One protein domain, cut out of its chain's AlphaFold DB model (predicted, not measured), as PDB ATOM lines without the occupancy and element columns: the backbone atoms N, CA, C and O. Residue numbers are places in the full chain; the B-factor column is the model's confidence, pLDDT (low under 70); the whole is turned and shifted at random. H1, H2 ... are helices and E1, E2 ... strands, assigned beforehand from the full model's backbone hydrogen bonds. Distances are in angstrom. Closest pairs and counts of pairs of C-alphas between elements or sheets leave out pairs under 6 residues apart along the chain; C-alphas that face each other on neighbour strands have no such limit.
ATOM      1  N   ARG A 104      24.956  54.778  32.365       52.94
ATOM      2  CA  ARG A 104      25.423  54.258  31.068       52.94
ATOM      3  C   ARG A 104      24.428  53.255  30.479       52.94
ATOM      4  O   ARG A 104      23.804  52.490  31.213       52.94
ATOM      5  N   GLU A 105      24.341  53.246  29.152       58.09
ATOM      6  CA  GLU A 105      23.676  52.195  28.380       58.09
ATOM      7  C   GLU A 105      24.313  50.832  28.696       58.09
ATOM      8  O   GLU A 105      25.537  50.681  28.627       58.09
ATOM      9  N   ARG A 106      23.500  49.836  29.068       69.12
ATOM     10  CA  ARG A 106      23.982  48.509  29.482       69.12
ATOM     11  C   ARG A 106      23.284  47.398  28.706       69.12
ATOM     12  O   ARG A 106      22.190  46.969  29.066       69.12
ATOM     13  N   VAL A 107      23.977  46.884  27.693       75.75
ATOM     14  CA  VAL A 107      23.568  45.706  26.917       75.75
ATOM     15  C   VAL A 107      23.958  44.416  27.655       75.75
ATOM     16  O   VAL A 107      25.105  44.239  28.066       75.75
ATOM     17  N   VAL A 108      23.012  43.488  27.800       78.00
ATOM     18  CA  VAL A 108      23.182  42.149  28.384       78.00
ATOM     19  C   VAL A 108      22.538  41.128  27.446       78.00
ATOM     20  O   VAL A 108      21.319  41.097  27.293       78.00
ATOM     21  N   ALA A 109      23.354  40.280  26.821       77.50
ATOM     22  CA  ALA A 109      22.890  39.277  25.864       77.50
ATOM     23  C   ALA A 109      22.877  37.859  26.454       77.50
ATOM     24  O   ALA A 109      23.847  37.418  27.078       77.50
ATOM     25  N   PHE A 110      21.791  37.140  26.182       84.06
ATOM     26  CA  PHE A 110      21.551  35.742  26.525       84.06
ATOM     27  C   PHE A 110      21.523  34.927  25.216       84.06
ATOM     28  O   PHE A 110      20.442  34.676  24.672       84.06
ATOM     29  N   PRO A 111      22.694  34.547  24.661       79.44
ATOM     30  CA  PRO A 111      22.809  34.002  23.304       79.44
ATOM     31  C   PRO A 111      21.976  32.732  23.099       79.44
ATOM     32  O   PRO A 111      21.304  32.607  22.082       79.44
ATOM     33  N   ASP A 112      21.930  31.847  24.098       77.81
ATOM     34  CA  ASP A 112      21.195  30.572  24.055       77.81
ATOM     35  C   ASP A 112      19.672  30.762  23.937       77.81
ATOM     36  O   ASP A 112      18.956  29.877  23.476       77.81
ATOM     37  N   ARG A 113      19.166  31.932  24.351       79.19
ATOM     38  CA  ARG A 113      17.760  32.343  24.202       79.19
ATOM     39  C   ARG A 113      17.538  33.293  23.027       79.19
ATOM     40  O   ARG A 113      16.391  33.598  22.714       79.19
ATOM     41  N   ARG A 114      18.624  33.753  22.393       90.88
ATOM     42  CA  ARG A 114      18.658  34.835  21.399       90.88
ATOM     43  C   ARG A 114      18.076  36.155  21.934       90.88
ATOM     44  O   ARG A 114      17.528  36.942  21.174       90.88
ATOM     45  N   GLU A 115      18.177  36.396  23.243       88.38
ATOM     46  CA  GLU A 115      17.613  37.574  23.929       88.38
ATOM     47  C   GLU A 115      18.687  38.637  24.208       88.38
ATOM     48  O   GLU A 115      19.816  38.310  24.576       88.38
ATOM     49  N   ILE A 116      18.330  39.916  24.070       83.69
ATOM     50  CA  ILE A 116      19.194  41.075  24.330       83.69
ATOM     51  C   ILE A 116      18.417  42.057  25.211       83.69
ATOM     52  O   ILE A 116      17.464  42.685  24.759       83.69
ATOM     53  N   VAL A 117      18.823  42.206  26.469       80.62
ATOM     54  CA  VAL A 117      18.316  43.262  27.357       80.62
ATOM     55  C   VAL A 117      19.218  44.483  27.225       80.62
ATOM     56  O   VAL A 117      20.432  44.351  27.353       80.62
ATOM     57  N   VAL A 118      18.647  45.667  27.020       73.69
ATOM     58  CA  VAL A 118      19.377  46.939  27.070       73.69
ATOM     59  C   VAL A 118      18.736  47.857  28.101       73.69
ATOM     60  O   VAL A 118      17.590  48.269  27.942       73.69
ATOM     61  N   ASP A 119      19.467  48.181  29.165       71.06
ATOM     62  CA  ASP A 119      19.083  49.243  30.101       71.06
ATOM     63  C   ASP A 119      19.550  50.596  29.539       71.06
ATOM     64  O   ASP A 119      20.733  50.747  29.226       71.06
ATOM     65  N   ARG A 120      18.621  51.551  29.385       65.50
ATOM     66  CA  ARG A 120      18.808  52.871  28.745       65.50
ATOM     67  C   ARG A 120      19.447  52.801  27.341       65.50
ATOM     68  O   ARG A 120      20.529  53.362  27.158       65.50
ATOM     69  N   PRO A 121      18.818  52.142  26.348       66.25
ATOM     70  CA  PRO A 121      19.344  52.123  24.989       66.25
ATOM     71  C   PRO A 121      19.391  53.527  24.384       66.25
ATOM     72  O   PRO A 121      18.454  54.313  24.544       66.25
ATOM     73  N   THR A 122      20.448  53.830  23.637       61.56
ATOM     74  CA  THR A 122      20.477  55.018  22.773       61.56
ATOM     75  C   THR A 122      19.601  54.808  21.533       61.56
ATOM     76  O   THR A 122      19.370  53.671  21.119       61.56
ATOM     77  N   GLN A 123      19.136  55.891  20.887       49.69
ATOM     78  CA  GLN A 123      18.398  55.797  19.612       49.69
ATOM     79  C   GLN A 123      19.169  54.982  18.561       49.69
ATOM     80  O   GLN A 123      18.573  54.161  17.871       49.69
ATOM     81  N   PHE A 124      20.498  55.139  18.498       59.88
ATOM     82  CA  PHE A 124      21.366  54.335  17.633       59.88
ATOM     83  C   PHE A 124      21.219  52.831  17.909       59.88
ATOM     84  O   PHE A 124      20.999  52.062  16.977       59.88
ATOM     85  N   THR A 125      21.277  52.407  19.175       61.38
ATOM     86  CA  THR A 125      21.085  51.000  19.550       61.38
ATOM     87  C   THR A 125      19.660  50.513  19.300       61.38
ATOM     88  O   THR A 125      19.503  49.396  18.810       61.38
ATOM     89  N   ARG A 126      18.622  51.325  19.578       60.91
ATOM     90  CA  ARG A 126      17.226  50.955  19.262       60.91
ATOM     91  C   ARG A 126      17.064  50.701  17.763       60.91
ATOM     92  O   ARG A 126      16.612  49.622  17.391       60.91
ATOM     93  N   ALA A 127      17.512  51.643  16.928       54.16
ATOM     94  CA  ALA A 127      17.448  51.563  15.470       54.16
ATOM     95  C   ALA A 127      18.238  50.365  14.915       54.16
ATOM     96  O   ALA A 127      17.712  49.600  14.105       54.16
ATOM     97  N   ARG A 128      19.470  50.145  15.406       66.62
ATOM     98  CA  ARG A 128      20.286  48.960  15.083       66.62
ATOM     99  C   ARG A 128      19.541  47.670  15.408       66.62
ATOM    100  O   ARG A 128      19.420  46.814  14.541       66.62
ATOM    101  N   LEU A 129      19.025  47.533  16.631       70.19
ATOM    102  CA  LEU A 129      18.321  46.323  17.057       70.19
ATOM    103  C   LEU A 129      17.059  46.079  16.228       70.19
ATOM    104  O   LEU A 129      16.869  44.955  15.779       70.19
ATOM    105  N   SER A 130      16.256  47.102  15.920       62.34
ATOM    106  CA  SER A 130      15.041  46.934  15.104       62.34
ATOM    107  C   SER A 130      15.278  46.418  13.676       62.34
ATOM    108  O   SER A 130      14.339  45.924  13.058       62.34
ATOM    109  N   GLN A 131      16.508  46.468  13.150       65.69
ATOM    110  CA  GLN A 131      16.839  45.872  11.848       65.69
ATOM    111  C   GLN A 131      16.876  44.329  11.895       65.69
ATOM    112  O   GLN A 131      16.594  43.681  10.884       65.69
ATOM    113  N   PHE A 132      17.213  43.737  13.049       72.81
ATOM    114  CA  PHE A 132      17.499  42.298  13.187       72.81
ATOM    115  C   PHE A 132      16.980  41.636  14.482       72.81
ATOM    116  O   PHE A 132      17.343  40.497  14.776       72.81
ATOM    117  N   ALA A 133      16.167  42.327  15.283       71.00
ATOM    118  CA  ALA A 133      15.593  41.830  16.531       71.00
ATOM    119  C   ALA A 133      14.271  42.547  16.857       71.00
ATOM    120  O   ALA A 133      14.227  43.777  16.943       71.00
ATOM    121  N   HIS A 134      13.204  41.798  17.131       67.12
ATOM    122  CA  HIS A 134      11.950  42.383  17.616       67.12
ATOM    123  C   HIS A 134      12.016  42.735  19.114       67.12
ATOM    124  O   HIS A 134      12.668  42.062  19.920       67.12
ATOM    125  N   LEU A 135      11.292  43.789  19.502       62.22
ATOM    126  CA  LEU A 135      11.094  44.182  20.899       62.22
ATOM    127  C   LEU A 135      10.022  43.292  21.557       62.22
ATOM    128  O   LEU A 135       8.939  43.103  21.005       62.22
ATOM    129  N   VAL A 136      10.324  42.758  22.741       58.62
ATOM    130  CA  VAL A 136       9.485  41.815  23.504       58.62
ATOM    131  C   VAL A 136       8.813  42.486  24.705       58.62
ATOM    132  O   VAL A 136       7.628  42.263  24.941       58.62
ATOM    133  N   ASP A 137       9.552  43.287  25.482       52.06
ATOM    134  CA  ASP A 137       9.037  43.958  26.687       52.06
ATOM    135  C   ASP A 137       9.820  45.242  27.011       52.06
ATOM    136  O   ASP A 137      10.964  45.415  26.579       52.06
ATOM    137  N   THR A 138       9.216  46.130  27.804       55.53
ATOM    138  CA  THR A 138       9.856  47.344  28.338       55.53
ATOM    139  C   THR A 138       9.534  47.529  29.820       55.53
ATOM    140  O   THR A 138       8.425  47.277  30.293       55.53
ATOM    141  N   THR A 139      10.534  47.961  30.582       50.22
ATOM    142  CA  THR A 139      10.471  48.109  32.041       50.22
ATOM    143  C   THR A 139      10.760  49.550  32.452       50.22
ATOM    144  O   THR A 139      11.488  50.243  31.754       50.22
ATOM    145  N   GLY A 140      10.220  49.988  33.595       43.31
ATOM    146  CA  GLY A 140      10.404  51.343  34.135       43.31
ATOM    147  C   GLY A 140       9.342  52.352  33.680       43.31
ATOM    148  O   GLY A 140       8.792  52.246  32.589       43.31
ATOM    149  N   THR A 141       9.040  53.325  34.542       40.12
ATOM    150  CA  THR A 141       8.073  54.411  34.280       40.12
ATOM    151  C   THR A 141       8.740  55.775  34.158       40.12
ATOM    152  O   THR A 141       8.241  56.639  33.438       40.12
ATOM    153  N   ASP A 142       9.878  55.962  34.824       39.97
ATOM    154  CA  ASP A 142      10.508  57.267  34.973       39.97
ATOM    155  C   ASP A 142      11.542  57.503  33.851       39.97
ATOM    156  O   ASP A 142      12.227  56.563  33.416       39.97
ATOM    157  N   PRO A 143      11.691  58.744  33.348       35.69
ATOM    158  CA  PRO A 143      12.728  59.073  32.374       35.69
ATOM    159  C   PRO A 143      14.119  58.693  32.897       35.69
ATOM    160  O   PRO A 143      14.510  59.072  34.000       35.69
ATOM    161  N   GLY A 144      14.878  57.927  32.111       42.12
ATOM    162  CA  GLY A 144      16.186  57.423  32.541       42.12
ATOM    163  C   GLY A 144      16.141  56.212  33.486       42.12
ATOM    164  O   GLY A 144      17.140  55.944  34.155       42.12
ATOM    165  N   THR A 145      15.045  55.446  33.530       47.38
ATOM    166  CA  THR A 145      15.001  54.118  34.189       47.38
ATOM    167  C   THR A 145      14.529  52.984  33.270       47.38
ATOM    168  O   THR A 145      14.106  51.943  33.775       47.38
ATOM    169  N   ARG A 146      14.511  53.187  31.943       58.41
ATOM    170  CA  ARG A 146      13.866  52.253  31.006       58.41
ATOM    171  C   ARG A 146      14.796  51.157  30.481       58.41
ATOM    172  O   ARG A 146      15.782  51.457  29.811       58.41
ATOM    173  N   GLY A 147      14.431  49.897  30.729       62.78
ATOM    174  CA  GLY A 147      15.109  48.712  30.195       62.78
ATOM    175  C   GLY A 147      14.257  47.962  29.171       62.78
ATOM    176  O   GLY A 147      13.111  47.619  29.467       62.78
ATOM    177  N   TYR A 148      14.821  47.695  27.995       71.56
ATOM    178  CA  TYR A 148      14.164  47.110  26.823       71.56
ATOM    179  C   TYR A 148      14.658  45.669  26.622       71.56
ATOM    180  O   TYR A 148      15.864  45.428  26.631       71.56
ATOM    181  N   LEU A 149      13.752  44.710  26.431       71.31
ATOM    182  CA  LEU A 149      14.078  43.319  26.098       71.31
ATOM    183  C   LEU A 149      13.784  43.076  24.618       71.31
ATOM    184  O   LEU A 149      12.622  43.054  24.227       71.31
ATOM    185  N   TYR A 150      14.819  42.837  23.822       76.81
ATOM    186  CA  TYR A 150      14.725  42.380  22.437       76.81
ATOM    187  C   TYR A 150      14.990  40.871  22.344       76.81
ATOM    188  O   TYR A 150      15.643  40.285  23.214       76.81
ATOM    189  N   ARG A 151      14.534  40.238  21.263       81.25
ATOM    190  CA  ARG A 151      14.889  38.858  20.905       81.25
ATOM    191  C   ARG A 151      15.094  38.754  19.393       81.25
ATOM    192  O   ARG A 151      14.397  39.416  18.640       81.25
ATOM    193  N   ILE A 152      16.035  37.917  18.964       82.94
ATOM    194  CA  ILE A 152      16.292  37.593  17.554       82.94
ATOM    195  C   ILE A 152      15.576  36.272  17.228       82.94
ATOM    196  O   ILE A 152      15.968  35.214  17.734       82.94
ATOM    197  N   ARG A 153      14.514  36.310  16.415       78.25
ATOM    198  CA  ARG A 153      13.935  35.117  15.763       78.25
ATOM    199  C   ARG A 153      14.664  34.808  14.442       78.25
ATOM    200  O   ARG A 153      15.628  35.483  14.097       78.25
ATOM    201  N   GLN A 154      14.269  33.757  13.724       74.44
ATOM    202  CA  GLN A 154      14.874  33.425  12.416       74.44
ATOM    203  C   GLN A 154      14.338  34.360  11.321       74.44
ATOM    204  O   GLN A 154      15.094  34.846  10.492       74.44
ATOM    205  N   GLU A 155      13.070  34.736  11.436       67.44
ATOM    206  CA  GLU A 155      12.326  35.707  10.636       67.44
ATOM    207  C   GLU A 155      12.928  37.121  10.776       67.44
ATOM    208  O   GLU A 155      13.016  37.883   9.808       67.44
ATOM    209  N   ASP A 156      13.434  37.445  11.976       70.12
ATOM    210  CA  ASP A 156      14.195  38.672  12.252       70.12
ATOM    211  C   ASP A 156      15.538  38.709  11.492       70.12
ATOM    212  O   ASP A 156      16.035  39.798  11.209       70.12
ATOM    213  N   VAL A 157      16.101  37.555  11.112       79.62
ATOM    214  CA  VAL A 157      17.329  37.437  10.302       79.62
ATOM    215  C   VAL A 157      17.017  37.357   8.807       79.62
ATOM    216  O   VAL A 157      17.683  38.021   8.020       79.62
ATOM    217  N   TRP A 158      16.011  36.566   8.417       78.19
ATOM    218  CA  TRP A 158      15.688  36.245   7.021       78.19
ATOM    219  C   TRP A 158      15.360  37.456   6.145       78.19
ATOM    220  O   TRP A 158      15.662  37.434   4.961       78.19
ATOM    221  N   ALA A 159      14.767  38.500   6.725       61.94
ATOM    222  CA  ALA A 159      14.406  39.736   6.027       61.94
ATOM    223  C   ALA A 159      15.098  40.976   6.635       61.94
ATOM    224  O   ALA A 159      14.527  42.068   6.654       61.94
ATOM    225  N   ALA A 160      16.288  40.810   7.228       73.69
ATOM    226  CA  ALA A 160      17.044  41.935   7.780       73.69
ATOM    227  C   ALA A 160      17.706  42.760   6.649       73.69
ATOM    228  O   ALA A 160      18.326  42.168   5.771       73.69
ATOM    229  N   PRO A 161      17.612  44.106   6.667       70.38
ATOM    230  CA  PRO A 161      17.998  44.958   5.539       70.38
ATOM    231  C   PRO A 161      19.520  45.173   5.474       70.38
ATOM    232  O   PRO A 161      20.041  46.190   5.934       70.38
ATOM    233  N   PHE A 162      20.234  44.188   4.933       77.88
ATOM    234  CA  PHE A 162      21.684  44.200   4.727       77.88
ATOM    235  C   PHE A 162      22.031  43.494   3.409       77.88
ATOM    236  O   PHE A 162      21.361  42.537   3.040       77.88
ATOM    237  N   ASP A 163      23.100  43.915   2.733       73.94
ATOM    238  CA  ASP A 163      23.529  43.282   1.475       73.94
ATOM    239  C   ASP A 163      24.122  41.875   1.693       73.94
ATOM    240  O   ASP A 163      24.101  41.032   0.797       73.94
ATOM    241  N   ASP A 164      24.666  41.607   2.887       84.25
ATOM    242  CA  ASP A 164      25.229  40.308   3.250       84.25
ATOM    243  C   ASP A 164      25.204  40.009   4.769       84.25
ATOM    244  O   ASP A 164      24.973  40.864   5.636       84.25
ATOM    245  N   ALA A 165      25.491  38.745   5.102       86.75
ATOM    246  CA  ALA A 165      25.547  38.251   6.476       86.75
ATOM    247  C   ALA A 165      26.671  38.877   7.326       86.75
ATOM    248  O   ALA A 165      26.582  38.869   8.553       86.75
ATOM    249  N   ASP A 166      27.754  39.368   6.723       88.25
ATOM    250  CA  ASP A 166      28.852  40.030   7.428       88.25
ATOM    251  C   ASP A 166      28.493  41.470   7.809       88.25
ATOM    252  O   ASP A 166      28.837  41.890   8.915       88.25
ATOM    253  N   ALA A 167      27.719  42.182   6.986       82.94
ATOM    254  CA  ALA A 167      27.118  43.474   7.306       82.94
ATOM    255  C   ALA A 167      26.093  43.356   8.451       82.94
ATOM    256  O   ALA A 167      26.179  44.105   9.432       82.94
ATOM    257  N   LEU A 168      25.207  42.351   8.410       87.12
ATOM    258  CA  LEU A 168      24.309  42.027   9.528       87.12
ATOM    259  C   LEU A 168      25.099  41.718  10.815       87.12
ATOM    260  O   LEU A 168      24.832  42.283  11.878       87.12
ATOM    261  N   ILE A 169      26.115  40.853  10.734       90.00
ATOM    262  CA  ILE A 169      26.943  40.481  11.890       90.00
ATOM    263  C   ILE A 169      27.795  41.662  12.388       90.00
ATOM    264  O   ILE A 169      28.037  41.768  13.591       90.00
ATOM    265  N   ALA A 170      28.213  42.587  11.524       79.81
ATOM    266  CA  ALA A 170      28.840  43.843  11.928       79.81
ATOM    267  C   ALA A 170      27.851  44.755  12.673       79.81
ATOM    268  O   ALA A 170      28.215  45.327  13.701       79.81
ATOM    269  N   SER A 171      26.591  44.827  12.224       79.88
ATOM    270  CA  SER A 171      25.518  45.549  12.920       79.88
ATOM    271  C   SER A 171      25.272  44.967  14.319       79.88
ATOM    272  O   SER A 171      25.346  45.696  15.311       79.88
ATOM    273  N   LEU A 172      25.135  43.642  14.434       83.81
ATOM    274  CA  LEU A 172      25.023  42.924  15.711       83.81
ATOM    275  C   LEU A 172      26.217  43.194  16.643       83.81
ATOM    276  O   LEU A 172      26.042  43.547  17.812       83.81
ATOM    277  N   ARG A 173      27.445  43.068  16.126       83.19
ATOM    278  CA  ARG A 173      28.690  43.318  16.876       83.19
ATOM    279  C   ARG A 173      28.878  44.784  17.282       83.19
ATOM    280  O   ARG A 173      29.678  45.033  18.177       83.19
ATOM    281  N   SER A 174      28.172  45.732  16.658       76.56
ATOM    282  CA  SER A 174      28.174  47.143  17.077       76.56
ATOM    283  C   SER A 174      27.320  47.409  18.325       76.56
ATOM    284  O   SER A 174      27.534  48.413  18.996       76.56
ATOM    285  N   VAL A 175      26.399  46.493  18.658       77.88
ATOM    286  CA  VAL A 175      25.527  46.569  19.843       77.88
ATOM    287  C   VAL A 175      25.985  45.623  20.958       77.88
ATOM    288  O   VAL A 175      25.916  45.969  22.136       77.88
ATOM    289  N   LEU A 176      26.437  44.406  20.631       76.56
ATOM    290  CA  LEU A 176      26.746  43.405  21.655       76.56
ATOM    291  C   LEU A 176      28.060  43.699  22.412       76.56
ATOM    292  O   LEU A 176      29.087  43.948  21.786       76.56
ATOM    293  N   PRO A 177      28.092  43.550  23.755       66.94
ATOM    294  CA  PRO A 177      29.261  43.888  24.583       66.94
ATOM    295  C   PRO A 177      30.446  42.921  24.406       66.94
ATOM    296  O   PRO A 177      31.535  43.160  24.921       66.94
ATOM    297  N   ARG A 178      30.229  41.791  23.723       71.38
ATOM    298  CA  ARG A 178      31.238  40.801  23.328       71.38
ATOM    299  C   ARG A 178      30.707  39.966  22.163       71.38
ATOM    300  O   ARG A 178      29.502  39.927  21.927       71.38
ATOM    301  N   ARG A 179      31.601  39.257  21.469       77.31
ATOM    302  CA  ARG A 179      31.229  38.288  20.423       77.31
ATOM    303  C   ARG A 179      30.673  36.999  21.030       77.31
ATOM    304  O   ARG A 179      31.082  36.597  22.119       77.31
ATOM    305  N   PHE A 180      29.788  36.338  20.291       84.94
ATOM    306  CA  PHE A 180      29.146  35.081  20.681       84.94
ATOM    307  C   PHE A 180      29.088  34.149  19.464       84.94
ATOM    308  O   PHE A 180      28.125  34.200  18.704       84.94
ATOM    309  N   SER A 181      30.117  33.318  19.258       83.31
ATOM    310  CA  SER A 181      30.285  32.538  18.016       83.31
ATOM    311  C   SER A 181      29.054  31.709  17.648       83.31
ATOM    312  O   SER A 181      28.577  31.829  16.533       83.31
ATOM    313  N   HIS A 182      28.454  30.988  18.599       83.62
ATOM    314  CA  HIS A 182      27.241  30.191  18.363       83.62
ATOM    315  C   HIS A 182      26.035  31.024  17.874       83.62
ATOM    316  O   HIS A 182      25.262  30.565  17.040       83.62
ATOM    317  N   LEU A 183      25.878  32.265  18.356       87.62
ATOM    318  CA  LEU A 183      24.826  33.174  17.885       87.62
ATOM    319  C   LEU A 183      25.163  33.727  16.492       87.62
ATOM    320  O   LEU A 183      24.292  33.781  15.631       87.62
ATOM    321  N   GLU A 184      26.425  34.099  16.256       92.06
ATOM    322  CA  GLU A 184      26.893  34.573  14.949       92.06
ATOM    323  C   GLU A 184      26.816  33.471  13.868       92.06
ATOM    324  O   GLU A 184      26.459  33.745  12.724       92.06
ATOM    325  N   GLU A 185      27.112  32.221  14.227       90.50
ATOM    326  CA  GLU A 185      27.000  31.030  13.377       90.50
ATOM    327  C   GLU A 185      25.535  30.700  13.068       90.50
ATOM    328  O   GLU A 185      25.201  30.491  11.904       90.50
ATOM    329  N   TRP A 186      24.651  30.729  14.071       93.38
ATOM    330  CA  TRP A 186      23.219  30.490  13.877       93.38
ATOM    331  C   TRP A 186      22.550  31.569  13.004       93.38
ATOM    332  O   TRP A 186      21.740  31.237  12.139       93.38
ATOM    333  N   ILE A 187      22.930  32.843  13.164       90.06
ATOM    334  CA  ILE A 187      22.475  33.941  12.292       90.06
ATOM    335  C   ILE A 187      22.969  33.731  10.855       90.06
ATOM    336  O   ILE A 187      22.192  33.875   9.917       90.06
ATOM    337  N   ARG A 188      24.232  33.330  10.655       92.44
ATOM    338  CA  ARG A 188      24.756  33.009   9.313       92.44
ATOM    339  C   ARG A 188      24.089  31.793   8.688       92.44
ATOM    340  O   ARG A 188      23.967  31.748   7.469       92.44
ATOM    341  N   ASP A 189      23.675  30.817   9.487       89.31
ATOM    342  CA  ASP A 189      22.874  29.697   9.008       89.31
ATOM    343  C   ASP A 189      21.494  30.171   8.532       89.31
ATOM    344  O   ASP A 189      21.127  29.902   7.392       89.31
ATOM    345  N   GLN A 190      20.782  30.981   9.323       89.06
ATOM    346  CA  GLN A 190      19.468  31.488   8.912       89.06
ATOM    347  C   GLN A 190      19.567  32.425   7.700       89.06
ATOM    348  O   GLN A 190      18.777  32.287   6.770       89.06
ATOM    349  N   TRP A 191      20.585  33.291   7.629       87.88
ATOM    350  CA  TRP A 191      20.862  34.104   6.439       87.88
ATOM    351  C   TRP A 191      21.055  33.238   5.189       87.88
ATOM    352  O   TRP A 191      20.413  33.460   4.165       87.88
ATOM    353  N   ARG A 192      21.894  32.197   5.291       87.25
ATOM    354  CA  ARG A 192      22.103  31.217   4.218       87.25
ATOM    355  C   ARG A 192      20.860  30.404   3.884       87.25
ATOM    356  O   ARG A 192      20.915  29.733   2.866       87.25
TER     357      ARG A 192
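This is residues 104 to 192 of the 1127 residues of the protein "DNA helicase" of Halorubrum sp. PV6 (UniProt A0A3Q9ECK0). A twisted sheet of four strands has H1 packed over one face, and the helical hairpin of H3 and H4, with short H2, extends the body beyond it toward one end. H3 packs beside H1, H4 lies away from the sheet, and the link between E3 and E4 makes the opposite end of the long axis. The printed part has 89 residues, with four named helices and four named strands in the order E1 E2 H1 E3 E4 H2 H3 H4. The sheet's order is E1 - E2 - E4 - E3, all antiparallel, and the class is mixed, helices and strands. The whole is compact, with a radius of gyration of the C-alphas of 12.7 A, and elongated, spanning 42 by 23 by 20 A.

Find C-alpha 106 at (23.982, 48.509, 29.482), where E1 begins; it runs to residue 110. E2 follows at residues 115 to 119; both strands measure 13.3 A. H1 takes residues 123 to 132, 15.0 A, from C-alpha 123 at (18.398, 55.797, 19.612). Then come E3, residues 134 to 139, 15.6 A, and E4, residues 147 to 151, 13.5 A. H2, residues 155 to 158, is 5.0 A long. H3 spans residues 165 to 175, 15.7 A, and H4 residues 181 to 192, 16.1 A, ending at C-alpha 192 at (22.103, 31.217, 4.218).

Start with the hairpin of E1 and E2, where N 108 and O 117 are 2.8 A apart, within hydrogen-bond range. Between E2 and E4 look at N 116 and O 150, 2.8 A; in the hairpin of E3 and E4, at N 136 and O 149, 2.8 A. E2, H1 and E3 form a split strand-helix-strand unit, two strands running the same way with E4 between them, and its crossover is right-handed. H1 is on the sheet at a height of 9.7 A, over E4 and along the strands, at 9 degrees to E4 on the local plane. H3 only grazes the sheet, with residue 175. H1 and H3 touch, the C-alphas of Thr 125 and Val 175 closest at 6.3 A, opposite ways at a shallow tilt of 34.6 degrees, only just short of steep. H3 and H4 touch at a steep tilt of 39 degrees, opposite ways, closest at the C-alphas of Ala 165 and Arg 188, 6.0 A. H4 touches H2 with residues 187 to 191 alone, the C-alphas of Trp 158 and Trp 191 closest at 5.6 A. H1 and H4 are apart. Every O i to N i+4 pair is within hydrogen-bond range in H4, 5 of 6 in H1 and 6 of 7 in H3; H2 is too short for such a pair.

The two farthest C-alphas, Asp 142 and Arg 192, are 41.9 A apart. The printed part has no cut and no long link. The mean pLDDT of the printed part is 72.6, and 31 residues are under 70, among them residues 120 to 128 and 134 to 147.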